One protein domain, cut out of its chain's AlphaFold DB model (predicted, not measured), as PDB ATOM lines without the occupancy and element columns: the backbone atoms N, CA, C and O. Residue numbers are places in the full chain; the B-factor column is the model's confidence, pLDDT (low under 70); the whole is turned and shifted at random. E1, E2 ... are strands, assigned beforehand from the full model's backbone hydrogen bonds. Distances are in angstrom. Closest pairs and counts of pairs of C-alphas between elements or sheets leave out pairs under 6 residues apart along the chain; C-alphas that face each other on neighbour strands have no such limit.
ATOM      1  N   SER A   2      28.426 -23.677  -2.884       55.53
ATOM      2  CA  SER A   2      28.018 -24.258  -1.621       55.53
ATOM      3  C   SER A   2      29.199 -24.381  -0.673       55.53
ATOM      4  O   SER A   2      30.314 -24.731  -1.078       55.53
ATOM      5  N   GLY A   3      28.945 -24.092   0.602       70.25
ATOM      6  CA  GLY A   3      29.875 -24.405   1.676       70.25
ATOM      7  C   GLY A   3      30.111 -25.914   1.789       70.25
ATOM      8  O   GLY A   3      29.357 -26.729   1.261       70.25
ATOM      9  N   GLY A   4      31.188 -26.294   2.473       82.88
ATOM     10  CA  GLY A   4      31.460 -27.688   2.815       82.88
ATOM     11  C   GLY A   4      31.152 -27.974   4.282       82.88
ATOM     12  O   GLY A   4      31.418 -27.140   5.149       82.88
ATOM     13  N   ILE A   5      30.625 -29.165   4.561       85.00
ATOM     14  CA  ILE A   5      30.354 -29.666   5.911       85.00
ATOM     15  C   ILE A   5      31.461 -30.646   6.291       85.00
ATOM     16  O   ILE A   5      31.711 -31.629   5.591       85.00
ATOM     17  N   GLN A   6      32.124 -30.400   7.420       88.25
ATOM     18  CA  GLN A   6      33.156 -31.303   7.923       88.25
ATOM     19  C   GLN A   6      33.221 -31.389   9.442       88.25
ATOM     20  O   GLN A   6      32.877 -30.439  10.139       88.25
ATOM     21  N   ASP A   7      33.745 -32.517   9.927       87.06
ATOM     22  CA  ASP A   7      34.026 -32.786  11.347       87.06
ATOM     23  C   ASP A   7      32.789 -32.632  12.247       87.06
ATOM     24  O   ASP A   7      32.842 -32.085  13.350       87.06
ATOM     25  N   VAL A   8      31.653 -33.148  11.772       86.62
ATOM     26  CA  VAL A   8      30.408 -33.181  12.545       86.62
ATOM     27  C   VAL A   8      30.420 -34.393  13.464       86.62
ATOM     28  O   VAL A   8      30.686 -35.523  13.045       86.62
ATOM     29  N   ARG A   9      30.112 -34.164  14.742       85.25
ATOM     30  CA  ARG A   9      30.059 -35.206  15.769       85.25
ATOM     31  C   ARG A   9      28.736 -35.121  16.504       85.25
ATOM     32  O   ARG A   9      28.527 -34.190  17.274       85.25
ATOM     33  N   ALA A  10      27.891 -36.120  16.307       86.31
ATOM     34  CA  ALA A  10      26.600 -36.219  16.966       86.31
ATOM     35  C   ALA A  10      26.589 -37.486  17.831       86.31
ATOM     36  O   ALA A  10      26.999 -38.561  17.382       86.31
ATOM     37  N   LYS A  11      26.242 -37.356  19.114       86.88
ATOM     38  CA  LYS A  11      26.340 -38.460  20.074       86.88
ATOM     39  C   LYS A  11      25.176 -38.476  21.045       86.88
ATOM     40  O   LYS A  11      24.712 -37.402  21.403       86.88
ATOM     41  N   ASN A  12      24.825 -39.669  21.527       86.31
ATOM     42  CA  ASN A  12      23.821 -39.880  22.575       86.31
ATOM     43  C   ASN A  12      22.487 -39.219  22.205       86.31
ATOM     44  O   ASN A  12      22.017 -38.289  22.861       86.31
ATOM     45  N   ILE A  13      21.937 -39.669  21.080       86.19
ATOM     46  CA  ILE A  13      20.696 -39.142  20.514       86.19
ATOM     47  C   ILE A  13      19.585 -40.147  20.768       86.19
ATOM     48  O   ILE A  13      19.754 -41.342  20.518       86.19
ATOM     49  N   VAL A  14      18.447 -39.652  21.226       89.69
ATOM     50  CA  VAL A  14      17.182 -40.377  21.203       89.69
ATOM     51  C   VAL A  14      16.289 -39.664  20.208       89.69
ATOM     52  O   VAL A  14      16.076 -38.468  20.351       89.69
ATOM     53  N   ASP A  15      15.791 -40.377  19.210       84.06
ATOM     54  CA  ASP A  15      14.900 -39.804  18.204       84.06
ATOM     55  C   ASP A  15      13.614 -40.632  18.102       84.06
ATOM     56  O   ASP A  15      13.638 -41.866  18.210       84.06
ATOM     57  N   VAL A  16      12.477 -39.955  17.960       88.81
ATOM     58  CA  VAL A  16      11.141 -40.547  18.063       88.81
ATOM     59  C   VAL A  16      10.237 -40.024  16.949       88.81
ATOM     60  O   VAL A  16      10.139 -38.822  16.739       88.81
ATOM     61  N   ASN A  17       9.523 -40.934  16.276       87.81
ATOM     62  CA  ASN A  17       8.504 -40.630  15.259       87.81
ATOM     63  C   ASN A  17       8.991 -39.794  14.057       87.81
ATOM     64  O   ASN A  17       8.188 -39.124  13.405       87.81
ATOM     65  N   SER A  18      10.273 -39.879  13.718       81.69
ATOM     66  CA  SER A  18      10.890 -39.051  12.679       81.69
ATOM     67  C   SER A  18      10.912 -39.727  11.302       81.69
ATOM     68  O   SER A  18      10.740 -40.950  11.149       81.69
ATOM     69  N   GLU A  19      11.084 -38.920  10.251       87.06
ATOM     70  CA  GLU A  19      11.176 -39.441   8.888       87.06
ATOM     71  C   GLU A  19      12.539 -40.099   8.669       87.06
ATOM     72  O   GLU A  19      12.602 -41.226   8.160       87.06
ATOM     73  N   ALA A  20      13.619 -39.450   9.092       87.00
ATOM     74  CA  ALA A  20      14.952 -40.016   9.023       87.00
ATOM     75  C   ALA A  20      15.823 -39.607  10.207       87.00
ATOM     76  O   ALA A  20      16.071 -38.431  10.434       87.00
ATOM     77  N   ALA A  21      16.425 -40.592  10.871       86.69
ATOM     78  CA  ALA A  21      17.320 -40.296  11.987       86.69
ATOM     79  C   ALA A  21      18.574 -39.519  11.560       86.69
ATOM     80  O   ALA A  21      18.996 -38.588  12.240       86.69
ATOM     81  N   VAL A  22      19.192 -39.904  10.438       89.38
ATOM     82  CA  VAL A  22      20.306 -39.158   9.838       89.38
ATOM     83  C   VAL A  22      20.071 -39.001   8.345       89.38
ATOM     84  O   VAL A  22      19.984 -39.999   7.617       89.38
ATOM     85  N   CYS A  23      20.015 -37.751   7.890       91.50
ATOM     86  CA  CYS A  23      19.803 -37.384   6.501       91.50
ATOM     87  C   CYS A  23      20.987 -36.575   5.945       91.50
ATOM     88  O   CYS A  23      21.351 -35.543   6.498       91.50
ATOM     89  N   ILE A  24      21.576 -37.022   4.833       90.31
ATOM     90  CA  ILE A  24      22.543 -36.247   4.040       90.31
ATOM     91  C   ILE A  24      21.924 -36.000   2.666       90.31
ATOM     92  O   ILE A  24      21.620 -36.951   1.936       90.31
ATOM     93  N   LYS A  25      21.737 -34.732   2.308       88.56
ATOM     94  CA  LYS A  25      21.102 -34.325   1.051       88.56
ATOM     95  C   LYS A  25      22.092 -33.530   0.216       88.56
ATOM     96  O   LYS A  25      22.760 -32.637   0.719       88.56
ATOM     97  N   THR A  26      22.201 -33.891  -1.056       89.31
ATOM     98  CA  THR A  26      23.014 -33.170  -2.029       89.31
ATOM     99  C   THR A  26      22.522 -33.442  -3.454       89.31
ATOM    100  O   THR A  26      21.624 -34.263  -3.672       89.31
ATOM    101  N   ALA A  27      23.093 -32.754  -4.438       89.44
ATOM    102  CA  ALA A  27      22.789 -32.958  -5.848       89.44
ATOM    103  C   ALA A  27      23.952 -32.558  -6.751       89.44
ATOM    104  O   ALA A  27      24.821 -31.774  -6.359       89.44
ATOM    105  N   VAL A  28      23.911 -33.057  -7.992       89.62
ATOM    106  CA  VAL A  28      24.664 -32.449  -9.091       89.62
ATOM    107  C   VAL A  28      24.322 -30.966  -9.104       89.62
ATOM    108  O   VAL A  28      23.149 -30.597  -9.087       89.62
ATOM    109  N   GLY A  29      25.347 -30.130  -9.069       86.94
ATOM    110  CA  GLY A  29      25.203 -28.691  -9.019       86.94
ATOM    111  C   GLY A  29      25.620 -27.992  -7.754       86.94
ATOM    112  O   GLY A  29      25.888 -26.792  -7.771       86.94
ATOM    113  N   ARG A  30      25.648 -28.731  -6.646       84.12
ATOM    114  CA  ARG A  30      25.988 -28.164  -5.341       84.12
ATOM    115  C   ARG A  30      27.499 -28.012  -5.181       84.12
ATOM    116  O   ARG A  30      27.967 -27.016  -4.642       84.12
ATOM    117  N   GLY A  31      28.285 -28.956  -5.701       86.75
ATOM    118  CA  GLY A  31      29.728 -28.978  -5.449       86.75
ATOM    119  C   GLY A  31      30.051 -29.103  -3.954       86.75
ATOM    120  O   GLY A  31      29.266 -29.640  -3.174       86.75
ATOM    121  N   GLY A  32      31.209 -28.590  -3.530       89.62
ATOM    122  CA  GLY A  32      31.606 -28.608  -2.118       89.62
ATOM    123  C   GLY A  32      31.880 -30.022  -1.594       89.62
ATOM    124  O   GLY A  32      32.344 -30.888  -2.335       89.62
ATOM    125  N   PHE A  33      31.640 -30.244  -0.301       87.94
ATOM    126  CA  PHE A  33      31.889 -31.534   0.344       87.94
ATOM    127  C   PHE A  33      31.017 -31.755   1.582       87.94
ATOM    128  O   PHE A  33      30.637 -30.805   2.267       87.94
ATOM    129  N   VAL A  34      30.769 -33.021   1.907       92.50
ATOM    130  CA  VAL A  34      30.290 -33.475   3.218       92.50
ATOM    131  C   VAL A  34      31.175 -34.638   3.634       92.50
ATOM    132  O   VAL A  34      31.080 -35.734   3.077       92.50
ATOM    133  N   HIS A  35      32.064 -34.415   4.601       93.56
ATOM    134  CA  HIS A  35      32.977 -35.470   5.019       93.56
ATOM    135  C   HIS A  35      33.385 -35.430   6.484       93.56
ATOM    136  O   HIS A  35      33.271 -34.413   7.150       93.56
ATOM    137  N   ASP A  36      33.932 -36.530   7.001       90.00
ATOM    138  CA  ASP A  36      34.318 -36.653   8.416       90.00
ATOM    139  C   ASP A  36      33.119 -36.484   9.359       90.00
ATOM    140  O   ASP A  36      33.150 -35.718  10.322       90.00
ATOM    141  N   ILE A  37      32.049 -37.221   9.070       92.44
ATOM    142  CA  ILE A  37      30.825 -37.234   9.870       92.44
ATOM    143  C   ILE A  37      30.864 -38.431  10.818       92.44
ATOM    144  O   ILE A  37      31.164 -39.555  10.403       92.44
ATOM    145  N   PHE A  38      30.559 -38.203  12.095       92.19
ATOM    146  CA  PHE A  38      30.585 -39.224  13.140       92.19
ATOM    147  C   PHE A  38      29.309 -39.169  13.977       92.19
ATOM    148  O   PHE A  38      29.162 -38.289  14.826       92.19
ATOM    149  N   VAL A  39      28.427 -40.149  13.792       93.56
ATOM    150  CA  VAL A  39      27.219 -40.308  14.607       93.56
ATOM    151  C   VAL A  39      27.341 -41.571  15.450       93.56
ATOM    152  O   VAL A  39      27.661 -42.650  14.935       93.56
ATOM    153  N   LYS A  40      27.157 -41.434  16.766       93.56
ATOM    154  CA  LYS A  40      27.378 -42.532  17.710       93.56
ATOM    155  C   LYS A  40      26.360 -42.593  18.842       93.56
ATOM    156  O   LYS A  40      26.152 -41.590  19.511       93.56
ATOM    157  N   GLY A  41      25.884 -43.792  19.171       91.12
ATOM    158  CA  GLY A  41      25.054 -44.007  20.358       91.12
ATOM    159  C   GLY A  41      23.683 -43.391  20.144       91.12
ATOM    160  O   GLY A  41      23.376 -42.345  20.708       91.12
ATOM    161  N   VAL A  42      22.912 -44.004  19.252       92.06
ATOM    162  CA  VAL A  42      21.618 -43.488  18.813       92.06
ATOM    163  C   VAL A  42      20.531 -44.516  19.097       92.06
ATOM    164  O   VAL A  42      20.642 -45.667  18.670       92.06
ATOM    165  N   SER A  43      19.483 -44.089  19.793       94.56
ATOM    166  CA  SER A  43      18.290 -44.883  20.090       94.56
ATOM    167  C   SER A  43      17.104 -44.311  19.321       94.56
ATOM    168  O   SER A  43      16.772 -43.141  19.481       94.56
ATOM    169  N   LEU A  44      16.474 -45.116  18.470       93.88
ATOM    170  CA  LEU A  44      15.430 -44.666  17.554       93.88
ATOM    171  C   LEU A  44      14.120 -45.395  17.822       93.88
ATOM    172  O   LEU A  44      14.083 -46.627  17.826       93.88
ATOM    173  N   HIS A  45      13.033 -44.648  17.959       92.94
ATOM    174  CA  HIS A  45      11.707 -45.202  18.199       92.94
ATOM    175  C   HIS A  45      10.745 -44.774  17.094       92.94
ATOM    176  O   HIS A  45      10.359 -43.614  17.022       92.94
ATOM    177  N   THR A  46      10.298 -45.726  16.271       90.69
ATOM    178  CA  THR A  46       9.398 -45.481  15.131       90.69
ATOM    179  C   THR A  46      10.026 -44.569  14.082       90.69
ATOM    180  O   THR A  46       9.879 -43.355  14.131       90.69
ATOM    181  N   MET A  47      10.684 -45.175  13.093       86.56
ATOM    182  CA  MET A  47      11.358 -44.442  12.015       86.56
ATOM    183  C   MET A  47      10.879 -44.879  10.640       86.56
ATOM    184  O   MET A  47      10.671 -46.078  10.383       86.56
ATOM    185  N   LYS A  48      10.777 -43.930   9.706       91.31
ATOM    186  CA  LYS A  48      10.618 -44.285   8.289       91.31
ATOM    187  C   LYS A  48      11.951 -44.754   7.699       91.31
ATOM    188  O   LYS A  48      11.972 -45.838   7.109       91.31
ATOM    189  N   TYR A  49      13.038 -44.014   7.930       91.31
ATOM    190  CA  TYR A  49      14.413 -44.344   7.545       91.31
ATOM    191  C   TYR A  49      15.368 -44.248   8.743       91.31
ATOM    192  O   TYR A  49      15.298 -43.304   9.517       91.31
ATOM    193  N   VAL A  50      16.309 -45.187   8.891       95.75
ATOM    194  CA  VAL A  50      17.418 -45.009   9.855       95.75
ATOM    195  C   VAL A  50      18.523 -44.167   9.220       95.75
ATOM    196  O   VAL A  50      18.964 -43.177   9.791       95.75
ATOM    197  N   PHE A  51      18.937 -44.528   8.004       96.81
ATOM    198  CA  PHE A  51      19.950 -43.792   7.250       96.81
ATOM    199  C   PHE A  51      19.393 -43.342   5.904       96.81
ATOM    200  O   PHE A  51      18.965 -44.175   5.097       96.81
ATOM    201  N   TRP A  52      19.444 -42.044   5.623       94.81
ATOM    202  CA  TRP A  52      19.055 -41.505   4.326       94.81
ATOM    203  C   TRP A  52      20.171 -40.638   3.751       94.81
ATOM    204  O   TRP A  52      20.535 -39.613   4.307       94.81
ATOM    205  N   ILE A  53      20.728 -41.054   2.620       95.06
ATOM    206  CA  ILE A  53      21.671 -40.262   1.839       95.06
ATOM    207  C   ILE A  53      21.137 -40.175   0.409       95.06
ATOM    208  O   ILE A  53      20.847 -41.209  -0.197       95.06
ATOM    209  N   THR A  54      20.990 -38.965  -0.130       92.25
ATOM    210  CA  THR A  54      20.517 -38.743  -1.505       92.25
ATOM    211  C   THR A  54      21.388 -37.739  -2.248       92.25
ATOM    212  O   THR A  54      21.629 -36.639  -1.764       92.25
ATOM    213  N   GLY A  55      21.833 -38.130  -3.443       90.38
ATOM    214  CA  GLY A  55      22.512 -37.283  -4.422       90.38
ATOM    215  C   GLY A  55      21.591 -36.686  -5.490       90.38
ATOM    216  O   GLY A  55      22.072 -36.203  -6.507       90.38
ATOM    217  N   ASN A  56      20.270 -36.775  -5.318       87.12
ATOM    218  CA  ASN A  56      19.289 -36.254  -6.275       87.12
ATOM    219  C   ASN A  56      18.315 -35.277  -5.601       87.12
ATOM    220  O   ASN A  56      17.097 -35.405  -5.733       87.12
ATOM    221  N   TYR A  57      18.842 -34.348  -4.805       82.19
ATOM    222  CA  TYR A  57      18.038 -33.331  -4.137       82.19
ATOM    223  C   TYR A  57      17.805 -32.117  -5.055       82.19
ATOM    224  O   TYR A  57      18.674 -31.272  -5.222       82.19
ATOM    225  N   GLY A  58      16.631 -32.060  -5.691       68.69
ATOM    226  CA  GLY A  58      16.360 -31.198  -6.855       68.69
ATOM    227  C   GLY A  58      16.163 -29.696  -6.607       68.69
ATOM    228  O   GLY A  58      15.802 -28.990  -7.546       68.69
ATOM    229  N   ASN A  59      16.367 -29.198  -5.387       68.56
ATOM    230  CA  ASN A  59      16.200 -27.777  -5.081       68.56
ATOM    231  C   ASN A  59      17.532 -27.035  -5.182       68.56
ATOM    232  O   ASN A  59      18.537 -27.510  -4.657       68.56
ATOM    233  N   HIS A  60      17.507 -25.838  -5.769       67.69
ATOM    234  CA  HIS A  60      18.607 -24.870  -5.785       67.69
ATOM    235  C   HIS A  60      18.070 -23.495  -5.360       67.69
ATOM    236  O   HIS A  60      16.893 -23.205  -5.573       67.69
ATOM    237  N   ALA A  61      18.907 -22.667  -4.722       67.44
ATOM    238  CA  ALA A  61      18.485 -21.360  -4.202       67.44
ATOM    239  C   ALA A  61      18.181 -20.343  -5.321       67.44
ATOM    240  O   ALA A  61      17.311 -19.488  -5.167       67.44
ATOM    241  N   ASP A  62      18.884 -20.454  -6.450       72.94
ATOM    242  CA  ASP A  62      18.668 -19.674  -7.666       72.94
ATOM    243  C   ASP A  62      19.102 -20.468  -8.916       72.94
ATOM    244  O   ASP A  62      19.460 -21.640  -8.819       72.94
ATOM    245  N   ASP A  63      19.057 -19.829 -10.089       78.50
ATOM    246  CA  ASP A  63      19.423 -20.418 -11.387       78.50
ATOM    247  C   ASP A  63      20.908 -20.207 -11.778       78.50
ATOM    248  O   ASP A  63      21.300 -20.533 -12.900       78.50
ATOM    249  N   HIS A  64      21.750 -19.632 -10.907       80.44
ATOM    250  CA  HIS A  64      23.146 -19.259 -11.210       80.44
ATOM    251  C   HIS A  64      24.192 -20.251 -10.664       80.44
ATOM    252  O   HIS A  64      25.364 -19.898 -10.502       80.44
ATOM    253  N   TRP A  65      23.793 -21.491 -10.390       80.00
ATOM    254  CA  TRP A  65      24.683 -22.569  -9.957       80.00
ATOM    255  C   TRP A  65      25.446 -23.198 -11.133       80.00
ATOM    256  O   TRP A  65      25.091 -23.028 -12.300       80.00
ATOM    257  N   ASP A  66      26.529 -23.910 -10.824       86.00
ATOM    258  CA  ASP A  66      27.316 -24.633 -11.826       86.00
ATOM    259  C   ASP A  66      26.689 -26.013 -12.079       86.00
ATOM    260  O   ASP A  66      26.807 -26.868 -11.204       86.00
ATOM    261  N   PRO A  67      26.068 -26.270 -13.251       87.88
ATOM    262  CA  PRO A  67      25.361 -27.513 -13.544       87.88
ATOM    263  C   PRO A  67      26.203 -28.781 -13.493       87.88
ATOM    264  O   PRO A  67      25.642 -29.871 -13.391       87.88
ATOM    265  N   ASP A  68      27.523 -28.646 -13.544       88.88
ATOM    266  CA  ASP A  68      28.456 -29.766 -13.565       88.88
ATOM    267  C   ASP A  68      29.191 -29.943 -12.221       88.88
ATOM    268  O   ASP A  68      30.046 -30.823 -12.092       88.88
ATOM    269  N   ALA A  69      28.877 -29.131 -11.204       88.50
ATOM    270  CA  ALA A  69      29.552 -29.187  -9.913       88.50
ATOM    271  C   ALA A  69      29.165 -30.441  -9.112       88.50
ATOM    272  O   ALA A  69      28.012 -30.634  -8.730       88.50
ATOM    273  N   LEU A  70      30.150 -31.277  -8.795       91.06
ATOM    274  CA  LEU A  70      29.958 -32.531  -8.066       91.06
ATOM    275  C   LEU A  70      30.416 -32.410  -6.598       91.06
ATOM    276  O   LEU A  70      31.493 -31.852  -6.358       91.06
ATOM    277  N   PRO A  71      29.609 -32.863  -5.618       91.25
ATOM    278  CA  PRO A  71      29.942 -32.807  -4.197       91.25
ATOM    279  C   PRO A  71      30.809 -33.994  -3.743       91.25
ATOM    280  O   PRO A  71      30.461 -35.146  -3.966       91.25
ATOM    281  N   GLU A  72      31.875 -33.760  -2.972       93.69
ATOM    282  CA  GLU A  72      32.610 -34.873  -2.348       93.69
ATOM    283  C   GLU A  72      31.891 -35.365  -1.079       93.69
ATOM    284  O   GLU A  72      31.960 -34.721  -0.030       93.69
ATOM    285  N   ILE A  73      31.234 -36.528  -1.144       95.19
ATOM    286  CA  ILE A  73      30.602 -37.172   0.021       95.19
ATOM    287  C   ILE A  73      31.427 -38.384   0.453       95.19
ATOM    288  O   ILE A  73      31.460 -39.416  -0.230       95.19
ATOM    289  N   THR A  74      32.113 -38.274   1.592       96.88
ATOM    290  CA  THR A  74      33.029 -39.329   2.043       96.88
ATOM    291  C   THR A  74      33.225 -39.373   3.558       96.88
ATOM    292  O   THR A  74      32.890 -38.437   4.270       96.88
ATOM    293  N   ARG A  75      33.807 -40.446   4.098       95.31
ATOM    294  CA  ARG A  75      34.165 -40.575   5.529       95.31
ATOM    295  C   ARG A  75      32.967 -40.381   6.467       95.31
ATOM    296  O   ARG A  75      33.053 -39.658   7.461       95.31
ATOM    297  N   ILE A  76      31.864 -41.063   6.171       96.44
ATOM    298  CA  ILE A  76      30.638 -41.043   6.979       96.44
ATOM    299  C   ILE A  76      30.645 -42.245   7.925       96.44
ATOM    300  O   ILE A  76      30.751 -43.383   7.476       96.44
ATOM    301  N   ASN A  77      30.551 -42.015   9.235       95.88
ATOM    302  CA  ASN A  77      30.664 -43.064  10.249       95.88
ATOM    303  C   ASN A  77      29.416 -43.109  11.131       95.88
ATOM    304  O   ASN A  77      29.136 -42.166  11.873       95.88
ATOM    305  N   TYR A  78      28.734 -44.248  11.104       96.50
ATOM    306  CA  TYR A  78      27.601 -44.574  11.961       96.50
ATOM    307  C   TYR A  78      27.988 -45.719  12.894       96.50
ATOM    308  O   TYR A  78      28.456 -46.773  12.451       96.50
ATOM    309  N   SER A  79      27.833 -45.513  14.200       95.94
ATOM    310  CA  SER A  79      28.170 -46.524  15.205       95.94
ATOM    311  C   SER A  79      27.156 -46.587  16.337       95.94
ATOM    312  O   SER A  79      26.669 -45.555  16.780       95.94
ATOM    313  N   ASP A  80      26.884 -47.790  16.835       96.31
ATOM    314  CA  ASP A  80      26.042 -48.019  18.014       96.31
ATOM    315  C   ASP A  80      24.620 -47.447  17.839       96.31
ATOM    316  O   ASP A  80      24.224 -46.519  18.545       96.31
ATOM    317  N   PHE A  81      23.865 -47.987  16.875       97.69
ATOM    318  CA  PHE A  81      22.458 -47.630  16.645       97.69
ATOM    319  C   PHE A  81      21.538 -48.765  17.097       97.69
ATOM    320  O   PHE A  81      21.727 -49.922  16.707       97.69
ATOM    321  N   VAL A  82      20.498 -48.428  17.851       97.75
ATOM    322  CA  VAL A  82      19.393 -49.330  18.187       97.75
ATOM    323  C   VAL A  82      18.107 -48.665  17.731       97.75
ATOM    324  O   VAL A  82      17.798 -47.563  18.166       97.75
ATOM    325  N   ALA A  83      17.378 -49.307  16.828       96.62
ATOM    326  CA  ALA A  83      16.179 -48.753  16.228       96.62
ATOM    327  C   ALA A  83      15.019 -49.736  16.318       96.62
ATOM    328  O   ALA A  83      15.176 -50.912  15.996       96.62
ATOM    329  N   GLU A  84      13.849 -49.242  16.698       97.12
ATOM    330  CA  GLU A  84      12.626 -50.023  16.829       97.12
ATOM    331  C   GLU A  84      11.533 -49.484  15.901       97.12
ATOM    332  O   GLU A  84      11.460 -48.285  15.624       97.12
ATOM    333  N   ASN A  85      10.649 -50.372  15.436       96.19
ATOM    334  CA  ASN A  85       9.519 -50.025  14.572       96.19
ATOM    335  C   ASN A  85       9.945 -49.297  13.272       96.19
ATOM    336  O   ASN A  85       9.358 -48.291  12.870       96.19
ATOM    337  N   VAL A  86      10.977 -49.820  12.601       96.12
ATOM    338  CA  VAL A  86      11.579 -49.232  11.393       96.12
ATOM    339  C   VAL A  86      10.860 -49.671  10.115       96.12
ATOM    340  O   VAL A  86      10.661 -50.863   9.871       96.12
ATOM    341  N   THR A  87      10.519 -48.724   9.240       95.38
ATOM    342  CA  THR A  87       9.855 -49.022   7.956       95.38
ATOM    343  C   THR A  87      10.846 -49.422   6.861       95.38
ATOM    344  O   THR A  87      10.591 -50.368   6.111       95.38
ATOM    345  N   LYS A  88      11.978 -48.721   6.763       95.62
ATOM    346  CA  LYS A  88      13.090 -49.001   5.850       95.62
ATOM    347  C   LYS A  88      14.396 -48.669   6.568       95.62
ATOM    348  O   LYS A  88      14.486 -47.662   7.255       95.62
ATOM    349  N   VAL A  89      15.406 -49.526   6.454       97.50
ATOM    350  CA  VAL A  89      16.645 -49.347   7.223       97.50
ATOM    351  C   VAL A  89      17.504 -48.269   6.583       97.50
ATOM    352  O   VAL A  89      17.891 -47.318   7.255       97.50
ATOM    353  N   ALA A  90      17.743 -48.363   5.276       97.56
ATOM    354  CA  ALA A  90      18.530 -47.350   4.594       97.56
ATOM    355  C   ALA A  90      18.068 -47.058   3.170       97.56
ATOM    356  O   ALA A  90      17.619 -47.939   2.425       97.56
ATOM    357  N   ASN A  91      18.253 -45.799   2.788       97.00
ATOM    358  CA  ASN A  91      18.219 -45.331   1.416       97.00
ATOM    359  C   ASN A  91      19.502 -44.543   1.143       97.00
ATOM    360  O   ASN A  91      19.616 -43.401   1.568       97.00
ATOM    361  N   LEU A  92      20.475 -45.176   0.494       97.69
ATOM    362  CA  LEU A  92      21.800 -44.634   0.217       97.69
ATOM    363  C   LEU A  92      21.974 -44.535  -1.297       97.69
ATOM    364  O   LEU A  92      22.174 -45.542  -1.978       97.69
ATOM    365  N   GLN A  93      21.858 -43.324  -1.823       96.50
ATOM    366  CA  GLN A  93      21.904 -43.059  -3.252       96.50
ATOM    367  C   GLN A  93      22.953 -41.993  -3.555       96.50
ATOM    368  O   GLN A  93      22.741 -40.820  -3.253       96.50
ATOM    369  N   GLY A  94      24.058 -42.412  -4.171       95.81
ATOM    370  CA  GLY A  94      25.072 -41.518  -4.723       95.81
ATOM    371  C   GLY A  94      24.694 -40.917  -6.073       95.81
ATOM    372  O   GLY A  94      23.579 -41.105  -6.573       95.81
ATOM    373  N   ILE A  95      25.650 -40.208  -6.669       95.00
ATOM    374  CA  ILE A  95      25.509 -39.526  -7.957       95.00
ATOM    375  C   ILE A  95      26.172 -40.359  -9.057       95.00
ATOM    376  O   ILE A  95      27.190 -41.026  -8.855       95.00
ATOM    377  N   GLU A  96      25.587 -40.365 -10.256       93.19
ATOM    378  CA  GLU A  96      26.200 -41.054 -11.392       93.19
ATOM    379  C   GLU A  96      27.553 -40.412 -11.727       93.19
ATOM    380  O   GLU A  96      27.634 -39.206 -11.934       93.19
ATOM    381  N   LYS A  97      28.612 -41.231 -11.815       88.62
ATOM    382  CA  LYS A  97      30.024 -40.809 -11.976       88.62
ATOM    383  C   LYS A  97      30.652 -40.136 -10.747       88.62
ATOM    384  O   LYS A  97      31.819 -39.769 -10.833       88.62
ATOM    385  N   ASP A  98      29.933 -40.057  -9.630       93.56
ATOM    386  CA  ASP A  98      30.425 -39.519  -8.361       93.56
ATOM    387  C   ASP A  98      29.795 -40.276  -7.183       93.56
ATOM    388  O   ASP A  98      28.876 -39.828  -6.494       93.56
ATOM    389  N   ALA A  99      30.227 -41.530  -7.038       96.94
ATOM    390  CA  ALA A  99      29.728 -42.414  -5.998       96.94
ATOM    391  C   ALA A  99      30.147 -41.913  -4.609       96.94
ATOM    392  O   ALA A  99      31.263 -41.431  -4.420       96.94
ATOM    393  N   PHE A 100      29.279 -42.088  -3.614       97.75
ATOM    394  CA  PHE A 100      29.601 -41.709  -2.237       97.75
ATOM    395  C   PHE A 100      30.429 -42.808  -1.582       97.75
ATOM    396  O   PHE A 100      30.049 -43.977  -1.617       97.75
ATOM    397  N   THR A 101      31.566 -42.456  -0.991       97.81
ATOM    398  CA  THR A 101      32.589 -43.441  -0.601       97.81
ATOM    399  C   THR A 101      32.877 -43.433   0.892       97.81
ATOM    400  O   THR A 101      32.523 -42.505   1.612       97.81
ATOM    401  N   ASP A 102      33.573 -44.466   1.373       96.50
ATOM    402  CA  ASP A 102      34.102 -44.518   2.742       96.50
ATOM    403  C   ASP A 102      33.004 -44.336   3.808       96.50
ATOM    404  O   ASP A 102      33.185 -43.677   4.839       96.50
ATOM    405  N   ILE A 103      31.839 -44.927   3.525       97.62
ATOM    406  CA  ILE A 103      30.733 -45.065   4.468       97.62
ATOM    407  C   ILE A 103      31.036 -46.262   5.369       97.62
ATOM    408  O   ILE A 103      31.295 -47.368   4.896       97.62
ATOM    409  N   CYS A 104      30.990 -46.063   6.678       96.94
ATOM    410  CA  CYS A 104      31.197 -47.119   7.651       96.94
ATOM    411  C   CYS A 104      30.005 -47.203   8.602       96.94
ATOM    412  O   CYS A 104      29.705 -46.243   9.313       96.94
ATOM    413  N   ILE A 105      29.344 -48.362   8.630       97.88
ATOM    414  CA  ILE A 105      28.194 -48.629   9.504       97.88
ATOM    415  C   ILE A 105      28.552 -49.770  10.450       97.88
ATOM    416  O   ILE A 105      28.822 -50.879   9.998       97.88
ATOM    417  N   SER A 106      28.556 -49.531  11.760       97.19
ATOM    418  CA  SER A 106      28.916 -50.569  12.730       97.19
ATOM    419  C   SER A 106      27.985 -50.648  13.931       97.19
ATOM    420  O   SER A 106      27.511 -49.629  14.419       97.19
ATOM    421  N   ASN A 107      27.764 -51.866  14.426       97.56
ATOM    422  CA  ASN A 107      26.938 -52.156  15.594       97.56
ATOM    423  C   ASN A 107      25.551 -51.504  15.495       97.56
ATOM    424  O   ASN A 107      25.210 -50.596  16.253       97.56
ATOM    425  N   VAL A 108      24.778 -51.938  14.500       98.06
ATOM    426  CA  VAL A 108      23.440 -51.405  14.226       98.06
ATOM    427  C   VAL A 108      22.423 -52.524  14.333       98.06
ATOM    428  O   VAL A 108      22.541 -53.540  13.649       98.06
ATOM    429  N   THR A 109      21.398 -52.319  15.150       98.31
ATOM    430  CA  THR A 109      20.236 -53.207  15.230       98.31
ATOM    431  C   THR A 109      18.988 -52.412  14.886       98.31
ATOM    432  O   THR A 109      18.664 -51.458  15.580       98.31
ATOM    433  N   ALA A 110      18.292 -52.802  13.820       97.81
ATOM    434  CA  ALA A 110      17.027 -52.214  13.402       97.81
ATOM    435  C   ALA A 110      15.916 -53.269  13.423       97.81
ATOM    436  O   ALA A 110      15.867 -54.171  12.580       97.81
ATOM    437  N   GLU A 111      15.011 -53.152  14.386       98.00
ATOM    438  CA  GLU A 111      13.794 -53.943  14.466       98.00
ATOM    439  C   GLU A 111      12.727 -53.347  13.549       98.00
ATOM    440  O   GLU A 111      12.380 -52.165  13.616       98.00
ATOM    441  N   LEU A 112      12.212 -54.179  12.648       97.75
ATOM    442  CA  LEU A 112      11.282 -53.744  11.615       97.75
ATOM    443  C   LEU A 112       9.886 -53.491  12.187       97.75
ATOM    444  O   LEU A 112       9.433 -54.172  13.108       97.75
ATOM    445  N   SER A 113       9.175 -52.543  11.582       96.31
ATOM    446  CA  SER A 113       7.767 -52.292  11.868       96.31
ATOM    447  C   SER A 113       6.894 -53.490  11.484       96.31
ATOM    448  O   SER A 113       7.311 -54.408  10.776       96.31
ATOM    449  N   ALA A 114       5.624 -53.470  11.896       95.75
ATOM    450  CA  ALA A 114       4.666 -54.514  11.518       95.75
ATOM    451  C   ALA A 114       4.422 -54.603   9.994       95.75
ATOM    452  O   ALA A 114       3.924 -55.620   9.505       95.75
ATOM    453  N   LYS A 115       4.725 -53.535   9.244       94.19
ATOM    454  CA  LYS A 115       4.547 -53.440   7.788       94.19
ATOM    455  C   LYS A 115       5.752 -52.722   7.158       94.19
ATOM    456  O   LYS A 115       5.609 -51.578   6.723       94.19
ATOM    457  N   PRO A 116       6.930 -53.361   7.106       95.06
ATOM    458  CA  PRO A 116       8.116 -52.734   6.543       95.06
ATOM    459  C   PRO A 116       8.033 -52.696   5.010       95.06
ATOM    460  O   PRO A 116       7.270 -53.444   4.384       95.06
ATOM    461  N   LYS A 117       8.837 -51.838   4.375       94.44
ATOM    462  CA  LYS A 117       9.008 -51.847   2.914       94.44
ATOM    463  C   LYS A 117       9.697 -53.153   2.488       94.44
ATOM    464  O   LYS A 117      10.503 -53.712   3.227       94.44
ATOM    465  N   LYS A 118       9.412 -53.627   1.267       93.25
ATOM    466  CA  LYS A 118      10.024 -54.855   0.711       93.25
ATOM    467  C   LYS A 118      11.555 -54.745   0.642       93.25
ATOM    468  O   LYS A 118      12.263 -55.686   0.982       93.25
ATOM    469  N   VAL A 119      12.047 -53.587   0.199       95.25
ATOM    470  CA  VAL A 119      13.477 -53.274   0.109       95.25
ATOM    471  C   VAL A 119      13.889 -52.503   1.358       95.25
ATOM    472  O   VAL A 119      13.595 -51.314   1.484       95.25
ATOM    473  N   LEU A 120      14.559 -53.192   2.282       97.31
ATOM    474  CA  LEU A 120      15.018 -52.623   3.554       97.31
ATOM    475  C   LEU A 120      16.279 -51.771   3.396       97.31
ATOM    476  O   LEU A 120      16.416 -50.745   4.056       97.31
ATOM    477  N   TRP A 121      17.168 -52.199   2.504       97.88
ATOM    478  CA  TRP A 121      18.405 -51.519   2.149       97.88
ATOM    479  C   TRP A 121      18.357 -51.197   0.662       97.88
ATOM    480  O   TRP A 121      18.385 -52.105  -0.166       97.88
ATOM    481  N   ASN A 122      18.249 -49.916   0.321       97.06
ATOM    482  CA  ASN A 122      18.452 -49.450  -1.046       97.06
ATOM    483  C   ASN A 122      19.816 -48.775  -1.110       97.06
ATOM    484  O   ASN A 122      19.974 -47.696  -0.553       97.06
ATOM    485  N   CYS A 123      20.776 -49.421  -1.758       97.62
ATOM    486  CA  CYS A 123      22.119 -48.895  -1.953       97.62
ATOM    487  C   CYS A 123      22.370 -48.776  -3.449       97.62
ATOM    488  O   CYS A 123      22.175 -49.737  -4.191       97.62
ATOM    489  N   ARG A 124      22.743 -47.583  -3.906       97.62
ATOM    490  CA  ARG A 124      23.085 -47.316  -5.302       97.62
ATOM    491  C   ARG A 124      24.204 -46.300  -5.348       97.62
ATOM    492  O   ARG A 124      24.062 -45.233  -4.761       97.62
ATOM    493  N   LEU A 125      25.262 -46.602  -6.099       97.56
ATOM    494  CA  LEU A 125      26.384 -45.676  -6.297       97.56
ATOM    495  C   LEU A 125      26.997 -45.234  -4.957       97.56
ATOM    496  O   LEU A 125      27.306 -44.064  -4.752       97.56
ATOM    497  N   VAL A 126      27.125 -46.181  -4.030       98.12
ATOM    498  CA  VAL A 126      27.773 -45.980  -2.735       98.12
ATOM    499  C   VAL A 126      28.806 -47.072  -2.506       98.12
ATOM    500  O   VAL A 126      28.657 -48.177  -3.024       98.12
ATOM    501  N   GLU A 127      29.839 -46.772  -1.728       98.06
ATOM    502  CA  GLU A 127      30.909 -47.704  -1.385       98.06
ATOM    503  C   GLU A 127      31.311 -47.544   0.080       98.06
ATOM    504  O   GLU A 127      31.469 -46.433   0.598       98.06
ATOM    505  N   GLY A 128      31.517 -48.666   0.761       96.88
ATOM    506  CA  GLY A 128      31.859 -48.634   2.171       96.88
ATOM    507  C   GLY A 128      32.008 -50.011   2.787       96.88
ATOM    508  O   GLY A 128      32.370 -50.977   2.120       96.88
ATOM    509  N   VAL A 129      31.755 -50.094   4.088       97.31
ATOM    510  CA  VAL A 129      31.806 -51.335   4.863       97.31
ATOM    511  C   VAL A 129      30.735 -51.338   5.945       97.31
ATOM    512  O   VAL A 129      30.343 -50.288   6.464       97.31
ATOM    513  N   SER A 130      30.294 -52.533   6.321       97.50
ATOM    514  CA  SER A 130      29.433 -52.741   7.481       97.50
ATOM    515  C   SER A 130      30.072 -53.680   8.505       97.50
ATOM    516  O   SER A 130      30.991 -54.439   8.190       97.50
ATOM    517  N   SER A 131      29.625 -53.593   9.756       97.25
ATOM    518  CA  SER A 131      30.058 -54.482  10.832       97.25
ATOM    519  C   SER A 131      28.979 -54.690  11.875       97.25
ATOM    520  O   SER A 131      28.536 -53.719  12.482       97.25
ATOM    521  N   TYR A 132      28.597 -55.930  12.167       96.75
ATOM    522  CA  TYR A 132      27.575 -56.222  13.185       96.75
ATOM    523  C   TYR A 132      26.261 -55.458  12.927       96.75
ATOM    524  O   TYR A 132      25.716 -54.805  13.817       96.75
ATOM    525  N   VAL A 133      25.787 -55.495  11.680       98.00
ATOM    526  CA  VAL A 133      24.561 -54.809  11.250       98.00
ATOM    527  C   VAL A 133      23.433 -55.816  11.047       98.00
ATOM    528  O   VAL A 133      23.568 -56.782  10.294       98.00
ATOM    529  N   SER A 134      22.300 -55.583  11.706       97.38
ATOM    530  CA  SER A 134      21.085 -56.387  11.583       97.38
ATOM    531  C   SER A 134      19.879 -55.481  11.307       97.38
ATOM    532  O   SER A 134      19.637 -54.574  12.101       97.38
ATOM    533  N   PRO A 135      19.096 -55.712  10.232       97.06
ATOM    534  CA  PRO A 135      19.231 -56.771   9.226       97.06
ATOM    535  C   PRO A 135      20.421 -56.537   8.283       97.06
ATOM    536  O   PRO A 135      20.883 -55.409   8.137       97.06
ATOM    537  N   LYS A 136      20.885 -57.608   7.617       97.38
ATOM    538  CA  LYS A 136      22.075 -57.595   6.747       97.38
ATOM    539  C   LYS A 136      22.035 -56.427   5.749       97.38
ATOM    540  O   LYS A 136      21.043 -56.271   5.037       97.38
ATOM    541  N   ALA A 137      23.130 -55.668   5.688       97.56
ATOM    542  CA  ALA A 137      23.329 -54.588   4.729       97.56
ATOM    543  C   ALA A 137      23.447 -55.088   3.273       97.56
ATOM    544  O   ALA A 137      23.575 -56.288   3.003       97.56
ATOM    545  N   CYS A 138      23.387 -54.137   2.343       97.12
ATOM    546  CA  CYS A 138      23.579 -54.330   0.906       97.12
ATOM    547  C   CYS A 138      25.025 -54.728   0.542       97.12
ATOM    548  O   CYS A 138      25.943 -54.581   1.350       97.12
ATOM    549  N   ASP A 139      25.234 -55.233  -0.677       97.44
ATOM    550  CA  ASP A 139      26.539 -55.748  -1.120       97.44
ATOM    551  C   ASP A 139      27.580 -54.631  -1.334       97.44
ATOM    552  O   ASP A 139      28.779 -54.887  -1.251       97.44
ATOM    553  N   GLU A 140      27.127 -53.392  -1.534       98.00
ATOM    554  CA  GLU A 140      27.933 -52.167  -1.568       98.00
ATOM    555  C   GLU A 140      28.579 -51.831  -0.209       98.00
ATOM    556  O   GLU A 140      29.553 -51.079  -0.141       98.00
ATOM    557  N   LEU A 141      28.043 -52.398   0.879       97.75
ATOM    558  CA  LEU A 141      28.528 -52.247   2.250       97.75
ATOM    559  C   LEU A 141      28.865 -53.625   2.843       97.75
ATOM    560  O   LEU A 141      28.199 -54.075   3.782       97.75
ATOM    561  N   PRO A 142      29.885 -54.327   2.319       97.00
ATOM    562  CA  PRO A 142      30.220 -55.671   2.762       97.00
ATOM    563  C   PRO A 142      30.600 -55.714   4.246       97.00
ATOM    564  O   PRO A 142      31.270 -54.822   4.771       97.00
ATOM    565  N   GLU A 143      30.201 -56.801   4.905       95.69
ATOM    566  CA  GLU A 143      30.554 -57.084   6.295       95.69
ATOM    567  C   GLU A 143      32.077 -57.282   6.422       95.69
ATOM    568  O   GLU A 143      32.656 -58.150   5.761       95.69
ATOM    569  N   ASN A 144      32.730 -56.501   7.286       90.69
ATOM    570  CA  ASN A 144      34.182 -56.541   7.486       90.69
ATOM    571  C   ASN A 144      34.607 -57.085   8.869       90.69
ATOM    572  O   ASN A 144      35.803 -57.300   9.090       90.69
ATOM    573  N   GLY A 145      33.660 -57.307   9.792       85.62
ATOM    574  CA  GLY A 145      33.897 -57.808  11.153       85.62
ATOM    575  C   GLY A 145      34.797 -56.924  12.029       85.62
ATOM    576  O   GLY A 145      35.290 -57.384  13.062       85.62
ATOM    577  N   LYS A 146      35.065 -55.685  11.608       87.25
ATOM    578  CA  LYS A 146      35.806 -54.674  12.359       87.25
ATOM    579  C   LYS A 146      34.900 -53.467  12.600       87.25
ATOM    580  O   LYS A 146      34.403 -52.894  11.630       87.25
ATOM    581  N   PRO A 147      34.728 -53.029  13.859       85.81
ATOM    582  CA  PRO A 147      33.979 -51.809  14.131       85.81
ATOM    583  C   PRO A 147      34.590 -50.631  13.365       85.81
ATOM    584  O   PRO A 147      35.762 -50.683  12.981       85.81
ATOM    585  N   CYS A 148      33.809 -49.572  13.148       83.81
ATOM    586  CA  CYS A 148      34.284 -48.371  12.467       83.81
ATOM    587  C   CYS A 148      35.419 -47.709  13.263       83.81
ATOM    588  O   CYS A 148      35.207 -46.849  14.116       83.81
ATOM    589  N   GLU A 149      36.652 -48.143  13.003       64.50
ATOM    590  CA  GLU A 149      37.872 -47.629  13.612       64.50
ATOM    591  C   GLU A 149      38.328 -46.382  12.859       64.50
ATOM    592  O   GLU A 149      39.315 -46.370  12.126       64.50
ATOM    593  N   ARG A 150      37.631 -45.275  13.101       60.97
ATOM    594  CA  ARG A 150      38.287 -43.970  13.092       60.97
ATOM    595  C   ARG A 150      38.191 -43.413  14.491       60.97
ATOM    596  O   ARG A 150      37.176 -42.863  14.909       60.97
ATOM    597  N   THR A 151      39.267 -43.638  15.244       43.69
ATOM    598  CA  THR A 151      39.458 -43.048  16.562       43.69
ATOM    599  C   THR A 151      39.170 -41.561  16.435       43.69
ATOM    600  O   THR A 151      39.741 -40.893  15.571       43.69
ATOM    601  N   MET A 152      38.299 -41.044  17.307       43.97
ATOM    602  CA  MET A 152      38.327 -39.641  17.702       43.97
ATOM    603  C   MET A 152      39.807 -39.309  17.874       43.97
ATOM    604  O   MET A 152      40.443 -39.816  18.801       43.97
ATOM    605  N   LYS A 153      40.405 -38.555  16.949       38.41
ATOM    606  CA  LYS A 153      41.716 -37.988  17.214       38.41
ATOM    607  C   LYS A 153      41.406 -36.978  18.307       38.41
ATOM    608  O   LYS A 153      41.024 -35.852  18.014       38.41
ATOM    609  N   LEU A 154      41.440 -37.425  19.565       37.66
ATOM    610  CA  LEU A 154      41.586 -36.533  20.693       37.66
ATOM    611  C   LEU A 154      42.887 -35.813  20.382       37.66
ATOM    612  O   LEU A 154      43.983 -36.321  20.623       37.66
ATOM    613  N   PHE A 155      42.768 -34.651  19.752       32.66
ATOM    614  CA  PHE A 155      43.766 -33.641  19.942       32.66
ATOM    615  C   PHE A 155      43.712 -33.370  21.439       32.66
ATOM    616  O   PHE A 155      42.804 -32.706  21.930       32.66
ATOM    617  N   PHE A 156      44.648 -33.965  22.173       29.91
ATOM    618  CA  PHE A 156      45.049 -33.467  23.475       29.91
ATOM    619  C   PHE A 156      45.633 -32.068  23.232       29.91
ATOM    620  O   PHE A 156      46.848 -31.889  23.181       29.91
ATOM    621  N   PHE A 157      44.769 -31.086  22.975       33.03
ATOM    622  CA  PHE A 157      45.095 -29.707  23.267       33.03
ATOM    623  C   PHE A 157      45.082 -29.631  24.788       33.03
ATOM    624  O   PHE A 157      44.079 -29.934  25.427       33.03
ATOM    625  N   SER A 158      46.248 -29.343  25.355       33.44
ATOM    626  CA  SER A 158      46.389 -28.899  26.738       33.44
ATOM    627  C   SER A 158      45.289 -27.891  27.066       33.44
ATOM    628  O   SER A 158      45.085 -26.970  26.276       33.44
ATOM    629  N   ASP A 159      44.608 -28.112  28.189       40.47
ATOM    630  CA  ASP A 159      43.520 -27.305  28.743       40.47
ATOM    631  C   ASP A 159      43.605 -25.813  28.399       40.47
ATOM    632  O   ASP A 159      44.457 -25.104  28.921       40.47
ATOM    633  N   GLU A 160      42.715 -25.379  27.506       41.25
ATOM    634  CA  GLU A 160      42.073 -24.059  27.423       41.25
ATOM    635  C   GLU A 160      41.429 -23.956  26.039       41.25
ATOM    636  O   GLU A 160      42.020 -23.396  25.131       41.25
ATOM    637  N   PHE A 161      40.227 -24.496  25.829       31.59
ATOM    638  CA  PHE A 161      39.312 -23.916  24.840       31.59
ATOM    639  C   PHE A 161      37.875 -24.342  25.141       31.59
ATOM    640  O   PHE A 161      37.557 -25.519  25.283       31.59
ATOM    641  N   ILE A 162      37.026 -23.329  25.289       31.88
ATOM    642  CA  ILE A 162      35.616 -23.395  25.666       31.88
ATOM    643  C   ILE A 162      34.862 -24.350  24.733       31.88
ATOM    644  O   ILE A 162      34.813 -24.127  23.523       31.88
ATOM    645  N   THR A 163      34.202 -25.364  25.298       28.98
ATOM    646  CA  THR A 163      33.093 -26.061  24.639       28.98
ATOM    647  C   THR A 163      31.991 -25.042  24.360       28.98
ATOM    648  O   THR A 163      31.176 -24.734  25.231       28.98
ATOM    649  N   ARG A 164      31.967 -24.469  23.153       26.89
ATOM    650  CA  ARG A 164      30.760 -23.814  22.648       26.89
ATOM    651  C   ARG A 164      29.756 -24.921  22.353       26.89
ATOM    652  O   ARG A 164      29.885 -25.633  21.365       26.89
ATOM    653  N   SER A 165      28.783 -25.068  23.245       26.30
ATOM    654  CA  SER A 165      27.526 -25.742  22.938       26.30
ATOM    655  C   SER A 165      26.921 -25.034  21.729       26.30
ATOM    656  O   SER A 165      26.663 -23.831  21.797       26.30
ATOM    657  N   ILE A 166      26.726 -25.751  20.626       26.91
ATOM    658  CA  ILE A 166      25.868 -25.266  19.549       26.91
ATOM    659  C   ILE A 166      24.449 -25.317  20.127       26.91
ATOM    660  O   ILE A 166      23.934 -26.395  20.409       26.91
ATOM    661  N   ARG A 167      23.857 -24.153  20.413       24.55
ATOM    662  CA  ARG A 167      22.398 -24.035  20.379       24.55
ATOM    663  C   ARG A 167      22.057 -23.925  18.903       24.55
ATOM    664  O   ARG A 167      22.568 -23.023  18.248       24.55
ATOM    665  N   ALA A 168      21.276 -24.870  18.395       30.02
ATOM    666  CA  ALA A 168      20.567 -24.659  17.149       30.02
ATOM    667  C   ALA A 168      19.544 -23.548  17.423       30.02
ATOM    668  O   ALA A 168      18.700 -23.695  18.311       30.02
ATOM    669  N   ASP A 169      19.696 -22.410  16.753       23.03
ATOM    670  CA  ASP A 169      18.679 -21.367  16.735       23.03
ATOM    671  C   ASP A 169      17.652 -21.775  15.669       23.03
ATOM    672  O   ASP A 169      18.000 -21.999  14.515       23.03
ATOM    673  N   THR A 170      16.400 -21.945  16.084       23.45
ATOM    674  CA  THR A 170      15.276 -22.370  15.241       23.45
ATOM    675  C   THR A 170      14.842 -21.254  14.289       23.45
ATOM    676  O   THR A 170      14.513 -20.156  14.753       23.45
ATOM    677  N   ILE A 171      14.758 -21.548  12.990       29.00
ATOM    678  CA  ILE A 171      13.960 -20.787  12.023       29.00
ATOM    679  C   ILE A 171      12.814 -21.696  11.571       29.00
ATOM    680  O   ILE A 171      13.033 -22.748  10.978       29.00
ATOM    681  N   ASP A 172      11.580 -21.297  11.881       24.77
ATOM    682  CA  ASP A 172      10.379 -21.994  11.428       24.77
ATOM    683  C   ASP A 172      10.211 -21.793   9.917       24.77
ATOM    684  O   ASP A 172       9.905 -20.685   9.476       24.77
ATOM    685  N   ASN A 173      10.349 -22.861   9.131       28.42
ATOM    686  CA  ASN A 173       9.867 -22.900   7.754       28.42
ATOM    687  C   ASN A 173       8.979 -24.137   7.565       28.42
ATOM    688  O   ASN A 173       9.453 -25.246   7.335       28.42
ATOM    689  N   GLU A 174       7.663 -23.936   7.666       35.69
ATOM    690  CA  GLU A 174       6.678 -24.876   7.130       35.69
ATOM    691  C   GLU A 174       6.652 -24.751   5.606       35.69
ATOM    692  O   GLU A 174       5.851 -24.006   5.052       35.69
ATOM    693  N   GLU A 175       7.507 -25.483   4.908       34.66
ATOM    694  CA  GLU A 175       7.172 -25.984   3.579       34.66
ATOM    695  C   GLU A 175       8.207 -27.018   3.160       34.66
ATOM    696  O   GLU A 175       9.366 -26.950   3.552       34.66
ATOM    697  N   PHE A 176       7.784 -27.910   2.268       36.44
ATOM    698  CA  PHE A 176       8.659 -28.639   1.355       36.44
ATOM    699  C   PHE A 176       9.014 -30.092   1.712       36.44
ATOM    700  O   PHE A 176      10.159 -30.451   1.972       36.44
ATOM    701  N   PHE A 177       8.028 -30.977   1.550       37.97
ATOM    702  CA  PHE A 177       8.291 -32.387   1.260       37.97
ATOM    703  C   PHE A 177       7.545 -32.780  -0.019       37.97
ATOM    704  O   PHE A 177       6.341 -33.029   0.019       37.97
ATOM    705  N   PHE A 270      24.294 -35.003  28.619       36.75
ATOM    706  CA  PHE A 270      22.981 -34.575  28.162       36.75
ATOM    707  C   PHE A 270      22.601 -35.448  26.963       36.75
ATOM    708  O   PHE A 270      23.277 -35.397  25.934       36.75
ATOM    709  N   ASP A 271      21.561 -36.262  27.115       36.19
ATOM    710  CA  ASP A 271      20.953 -36.982  26.001       36.19
ATOM    711  C   ASP A 271      20.118 -35.983  25.190       36.19
ATOM    712  O   ASP A 271      19.280 -35.259  25.739       36.19
ATOM    713  N   LEU A 272      20.375 -35.898  23.884       48.69
ATOM    714  CA  LEU A 272      19.562 -35.085  22.984       48.69
ATOM    715  C   LEU A 272      18.326 -35.898  22.605       48.69
ATOM    716  O   LEU A 272      18.445 -36.876  21.874       48.69
ATOM    717  N   VAL A 273      17.158 -35.495  23.109       43.88
ATOM    718  CA  VAL A 273      15.871 -36.056  22.683       43.88
ATOM    719  C   VAL A 273      15.323 -35.200  21.548       43.88
ATOM    720  O   VAL A 273      15.013 -34.023  21.742       43.88
ATOM    721  N   LEU A 274      15.240 -35.800  20.369       58.28
ATOM    722  CA  LEU A 274      14.601 -35.267  19.179       58.28
ATOM    723  C   LEU A 274      13.233 -35.948  19.043       58.28
ATOM    724  O   LEU A 274      13.126 -37.164  19.175       58.28
ATOM    725  N   ASP A 275      12.173 -35.165  18.868       43.88
ATOM    726  CA  ASP A 275      10.823 -35.689  18.634       43.88
ATOM    727  C   ASP A 275      10.290 -35.033  17.368       43.88
ATOM    728  O   ASP A 275      10.187 -33.803  17.293       43.88
ATOM    729  N   ASN A 276       9.989 -35.860  16.369       52.31
ATOM    730  CA  ASN A 276       9.634 -35.441  15.016       52.31
ATOM    731  C   ASN A 276      10.703 -34.541  14.352       52.31
ATOM    732  O   ASN A 276      10.359 -33.691  13.527       52.31
ATOM    733  N   SER A 277      11.983 -34.702  14.717       60.25
ATOM    734  CA  SER A 277      13.110 -33.933  14.170       60.25
ATOM    735  C   SER A 277      14.168 -34.857  13.570       60.25
ATOM    736  O   SER A 277      14.654 -35.759  14.245       60.25
ATOM    737  N   ASP A 278      14.598 -34.571  12.342       59.75
ATOM    738  CA  ASP A 278      15.662 -35.311  11.654       59.75
ATOM    739  C   ASP A 278      17.034 -34.640  11.894       59.75
ATOM    740  O   ASP A 278      17.120 -33.415  11.956       59.75
ATOM    741  N   LEU A 279      18.139 -35.401  11.949       72.00
ATOM    742  CA  LEU A 279      19.484 -34.811  11.826       72.00
ATOM    743  C   LEU A 279      19.837 -34.623  10.351       72.00
ATOM    744  O   LEU A 279      20.279 -35.567   9.687       72.00
ATOM    745  N   ILE A 280      19.667 -33.400   9.849       69.69
ATOM    746  CA  ILE A 280      19.875 -33.063   8.438       69.69
ATOM    747  C   ILE A 280      21.240 -32.393   8.237       69.69
ATOM    748  O   ILE A 280      21.610 -31.449   8.930       69.69
ATOM    749  N   MET A 281      21.993 -32.887   7.257       75.25
ATOM    750  CA  MET A 281      23.176 -32.237   6.699       75.25
ATOM    751  C   MET A 281      22.900 -31.927   5.227       75.25
ATOM    752  O   MET A 281      22.843 -32.842   4.398       75.25
ATOM    753  N   ASP A 282      22.737 -30.643   4.918       65.69
ATOM    754  CA  ASP A 282      22.530 -30.138   3.560       65.69
ATOM    755  C   ASP A 282      23.663 -29.175   3.196       65.69
ATOM    756  O   ASP A 282      23.932 -28.206   3.905       65.69
ATOM    757  N   ASN A 283      24.343 -29.433   2.082       58.88
ATOM    758  CA  ASN A 283      25.360 -28.533   1.542       58.88
ATOM    759  C   ASN A 283      24.739 -27.408   0.689       58.88
ATOM    760  O   ASN A 283      25.254 -27.081  -0.381       58.88
ATOM    761  N   SER A 284      23.622 -26.820   1.118       54.84
ATOM    762  CA  SER A 284      22.926 -25.778   0.357       54.84
ATOM    763  C   SER A 284      23.699 -24.444   0.332       54.84
ATOM    764  O   SER A 284      24.416 -24.105   1.269       54.84
ATOM    765  N   ASP A 285      23.538 -23.664  -0.746       47.44
ATOM    766  CA  ASP A 285      24.103 -22.316  -0.972       47.44
ATOM    767  C   ASP A 285      23.472 -21.207  -0.089       47.44
ATOM    768  O   ASP A 285      23.423 -20.044  -0.494       47.44
ATOM    769  N   GLY A 286      22.964 -21.533   1.103       43.09
ATOM    770  CA  GLY A 286      22.510 -20.515   2.056       43.09
ATOM    771  C   GLY A 286      23.666 -19.588   2.447       43.09
ATOM    772  O   GLY A 286      24.806 -20.045   2.557       43.09
ATOM    773  N   ASP A 287      23.389 -18.287   2.607       32.78
ATOM    774  CA  ASP A 287      24.374 -17.273   3.012       32.78
ATOM    775  C   ASP A 287      25.302 -17.804   4.122       32.78
ATOM    776  O   ASP A 287      24.850 -18.402   5.099       32.78
ATOM    777  N   LEU A 288      26.609 -17.569   3.947       34.78
ATOM    778  CA  LEU A 288      27.755 -18.128   4.691       34.78
ATOM    779  C   LEU A 288      27.813 -17.828   6.207       34.78
ATOM    780  O   LEU A 288      28.880 -17.954   6.811       34.78
ATOM    781  N   ASP A 289      26.696 -17.479   6.838       29.03
ATOM    782  CA  ASP A 289      26.621 -17.184   8.265       29.03
ATOM    783  C   ASP A 289      25.979 -18.310   9.098       29.03
ATOM    784  O   ASP A 289      26.219 -18.345  10.303       29.03
ATOM    785  N   ASN A 290      25.291 -19.292   8.495       28.97
ATOM    786  CA  ASN A 290      24.683 -20.410   9.231       28.97
ATOM    787  C   ASN A 290      25.043 -21.777   8.622       28.97
ATOM    788  O   ASN A 290      24.498 -22.204   7.612       28.97
ATOM    789  N   LEU A 291      25.942 -22.506   9.288       33.00
ATOM    790  CA  LEU A 291      26.020 -23.961   9.164       33.00
ATOM    791  C   LEU A 291      24.774 -24.531   9.862       33.00
ATOM    792  O   LEU A 291      24.785 -24.708  11.080       33.00
ATOM    793  N   GLU A 292      23.680 -24.727   9.135       33.31
ATOM    794  CA  GLU A 292      22.419 -25.158   9.743       33.31
ATOM    795  C   GLU A 292      22.417 -26.685   9.918       33.31
ATOM    796  O   GLU A 292      22.171 -27.454   8.995       33.31
ATOM    797  N   LEU A 293      22.757 -27.142  11.130       33.19
ATOM    798  CA  LEU A 293      22.216 -28.399  11.646       33.19
ATOM    799  C   LEU A 293      20.758 -28.104  11.995       33.19
ATOM    800  O   LEU A 293      20.471 -27.625  13.093       33.19
ATOM    801  N   GLU A 294      19.860 -28.320  11.043       34.28
ATOM    802  CA  GLU A 294      18.431 -28.160  11.288       34.28
ATOM    803  C   GLU A 294      17.971 -29.248  12.265       34.28
ATOM    804  O   GLU A 294      18.088 -30.442  11.996       34.28
ATOM    805  N   VAL A 295      17.476 -28.823  13.429       31.77
ATOM    806  CA  VAL A 295      16.704 -29.653  14.359       31.77
ATOM    807  C   VAL A 295      15.302 -29.058  14.397       31.77
ATOM    808  O   VAL A 295      15.050 -28.076  15.097       31.77
ATOM    809  N   SER A 296      14.386 -29.616  13.615       29.27
ATOM    810  CA  SER A 296      12.995 -29.170  13.531       29.27
ATOM    811  C   SER A 296      12.174 -29.686  14.723       29.27
ATOM    812  O   SER A 296      11.557 -30.743  14.647       29.27
ATOM    813  N   GLN A 297      12.165 -28.982  15.860       28.69
ATOM    814  CA  GLN A 297      11.307 -29.353  16.998       28.69
ATOM    815  C   GLN A 297       9.856 -28.911  16.793       28.69
ATOM    816  O   GLN A 297       9.613 -27.728  16.573       28.69
ATOM    817  N   LEU A 298       8.893 -29.794  17.080       23.19
ATOM    818  CA  LEU A 298       7.631 -29.370  17.697       23.19
ATOM    819  C   LEU A 298       7.179 -30.330  18.813       23.19
ATOM    820  O   LEU A 298       6.900 -31.502  18.578       23.19
ATOM    821  N   ASN A 299       6.987 -29.721  19.994       26.34
ATOM    822  CA  ASN A 299       6.290 -30.162  21.215       26.34
ATOM    823  C   ASN A 299       7.080 -30.958  22.276       26.34
ATOM    824  O   ASN A 299       6.869 -32.150  22.473       26.34
ATOM    825  N   LEU A 300       7.830 -30.245  23.130       26.92
ATOM    826  CA  LEU A 300       8.059 -30.714  24.503       26.92
ATOM    827  C   LEU A 300       6.729 -30.707  25.275       26.92
ATOM    828  O   LEU A 300       6.221 -29.645  25.634       26.92
ATOM    829  N   SER A 301       6.191 -31.883  25.595       27.09
ATOM    830  CA  SER A 301       5.243 -32.031  26.702       27.09
ATOM    831  C   SER A 301       6.024 -32.415  27.962       27.09
ATOM    832  O   SER A 301       6.543 -33.531  28.021       27.09
TER     833      SER A 301
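This is residues 2 to 177 and 270 to 301 of the 363 residues of the protein "Putative polygalacturonase" of Dendrobium catenatum (UniProt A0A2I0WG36). The chain is wound in stacked turns, a solenoid of parallel strands: E8 with E9, E1 with E2, E3, E4, then E5 with E6 make successive turns, and E7 adds part of another on E5. E3 and E4 each fold back on themselves within their turn, while residues 153 to 165 stick out from the stack as part of a long loop. The printed part has 208 residues, no named helix and nine named strands, E1 to E9 in order along the chain, in one branched, parallel, twisted sheet. The class is all strand, though under half of the residues, 96 of 208, are in named elements. The whole is compact, with a radius of gyration of the C-alphas of 17.0 A and spans of 44 by 43 by 40 A.

E1, residues 5 to 16, bends by 81 degrees at residue 12, and a tight link leads to E2, residues 20 to 25. E3, residues 33 to 54, bends by 167 degrees at residue 46. E1 and E2 lie on one side of E3, both parallel to it: N 10 and O 38 are 2.9 A apart and N 24 and O 52 2.8 A, within hydrogen-bond range. E4, residues 72 to 93, is on the other side of E3, parallel at 3 degrees, with N 39 and O 77 at 2.9 A. E4 bends by 169 degrees at residue 86. On its side away from E3 it has two parallel neighbours, E5, residues 100 to 112, with N 78 and O 104 at 2.9 A, and E6, residues 121 to 124, with N 92 and O 122 at 2.8 A. E7, residues 126 to 134, is an edge strand parallel to E5, with N 107 and O 131 at 2.8 A. Beyond the cut, E8, residues 272 to 275, is parallel to E1, with N 274 and O 14 at 2.8 A, and E9, residues 279 to 282, is parallel to E2, with N 23 and O 279 at 2.8 A. E1 and E7 are apart.

E1 begins at C-alpha 5, (30.354, -29.666, 5.911), and is 25.2 A long. E3 and E4, 22 residues each, measure 13.6 A and 13.5 A from first to last C-alpha. E5 is 25.9 A and E7 18.9 A long. E9 ends at C-alpha 282, (22.530, -30.138, 3.560).

The C-alphas of Lys 115 and Ser 158, the two farthest apart, are 52.1 A apart. Residues 178 to 269 are not printed, and the C-alphas of 177 and 270 are 30.7 A apart across the cut. The link from E3 to E4 is long. Mean pLDDT of the printed part is 76.1; 64 residues are under 70, among them 149 to 177 and 282 to 301.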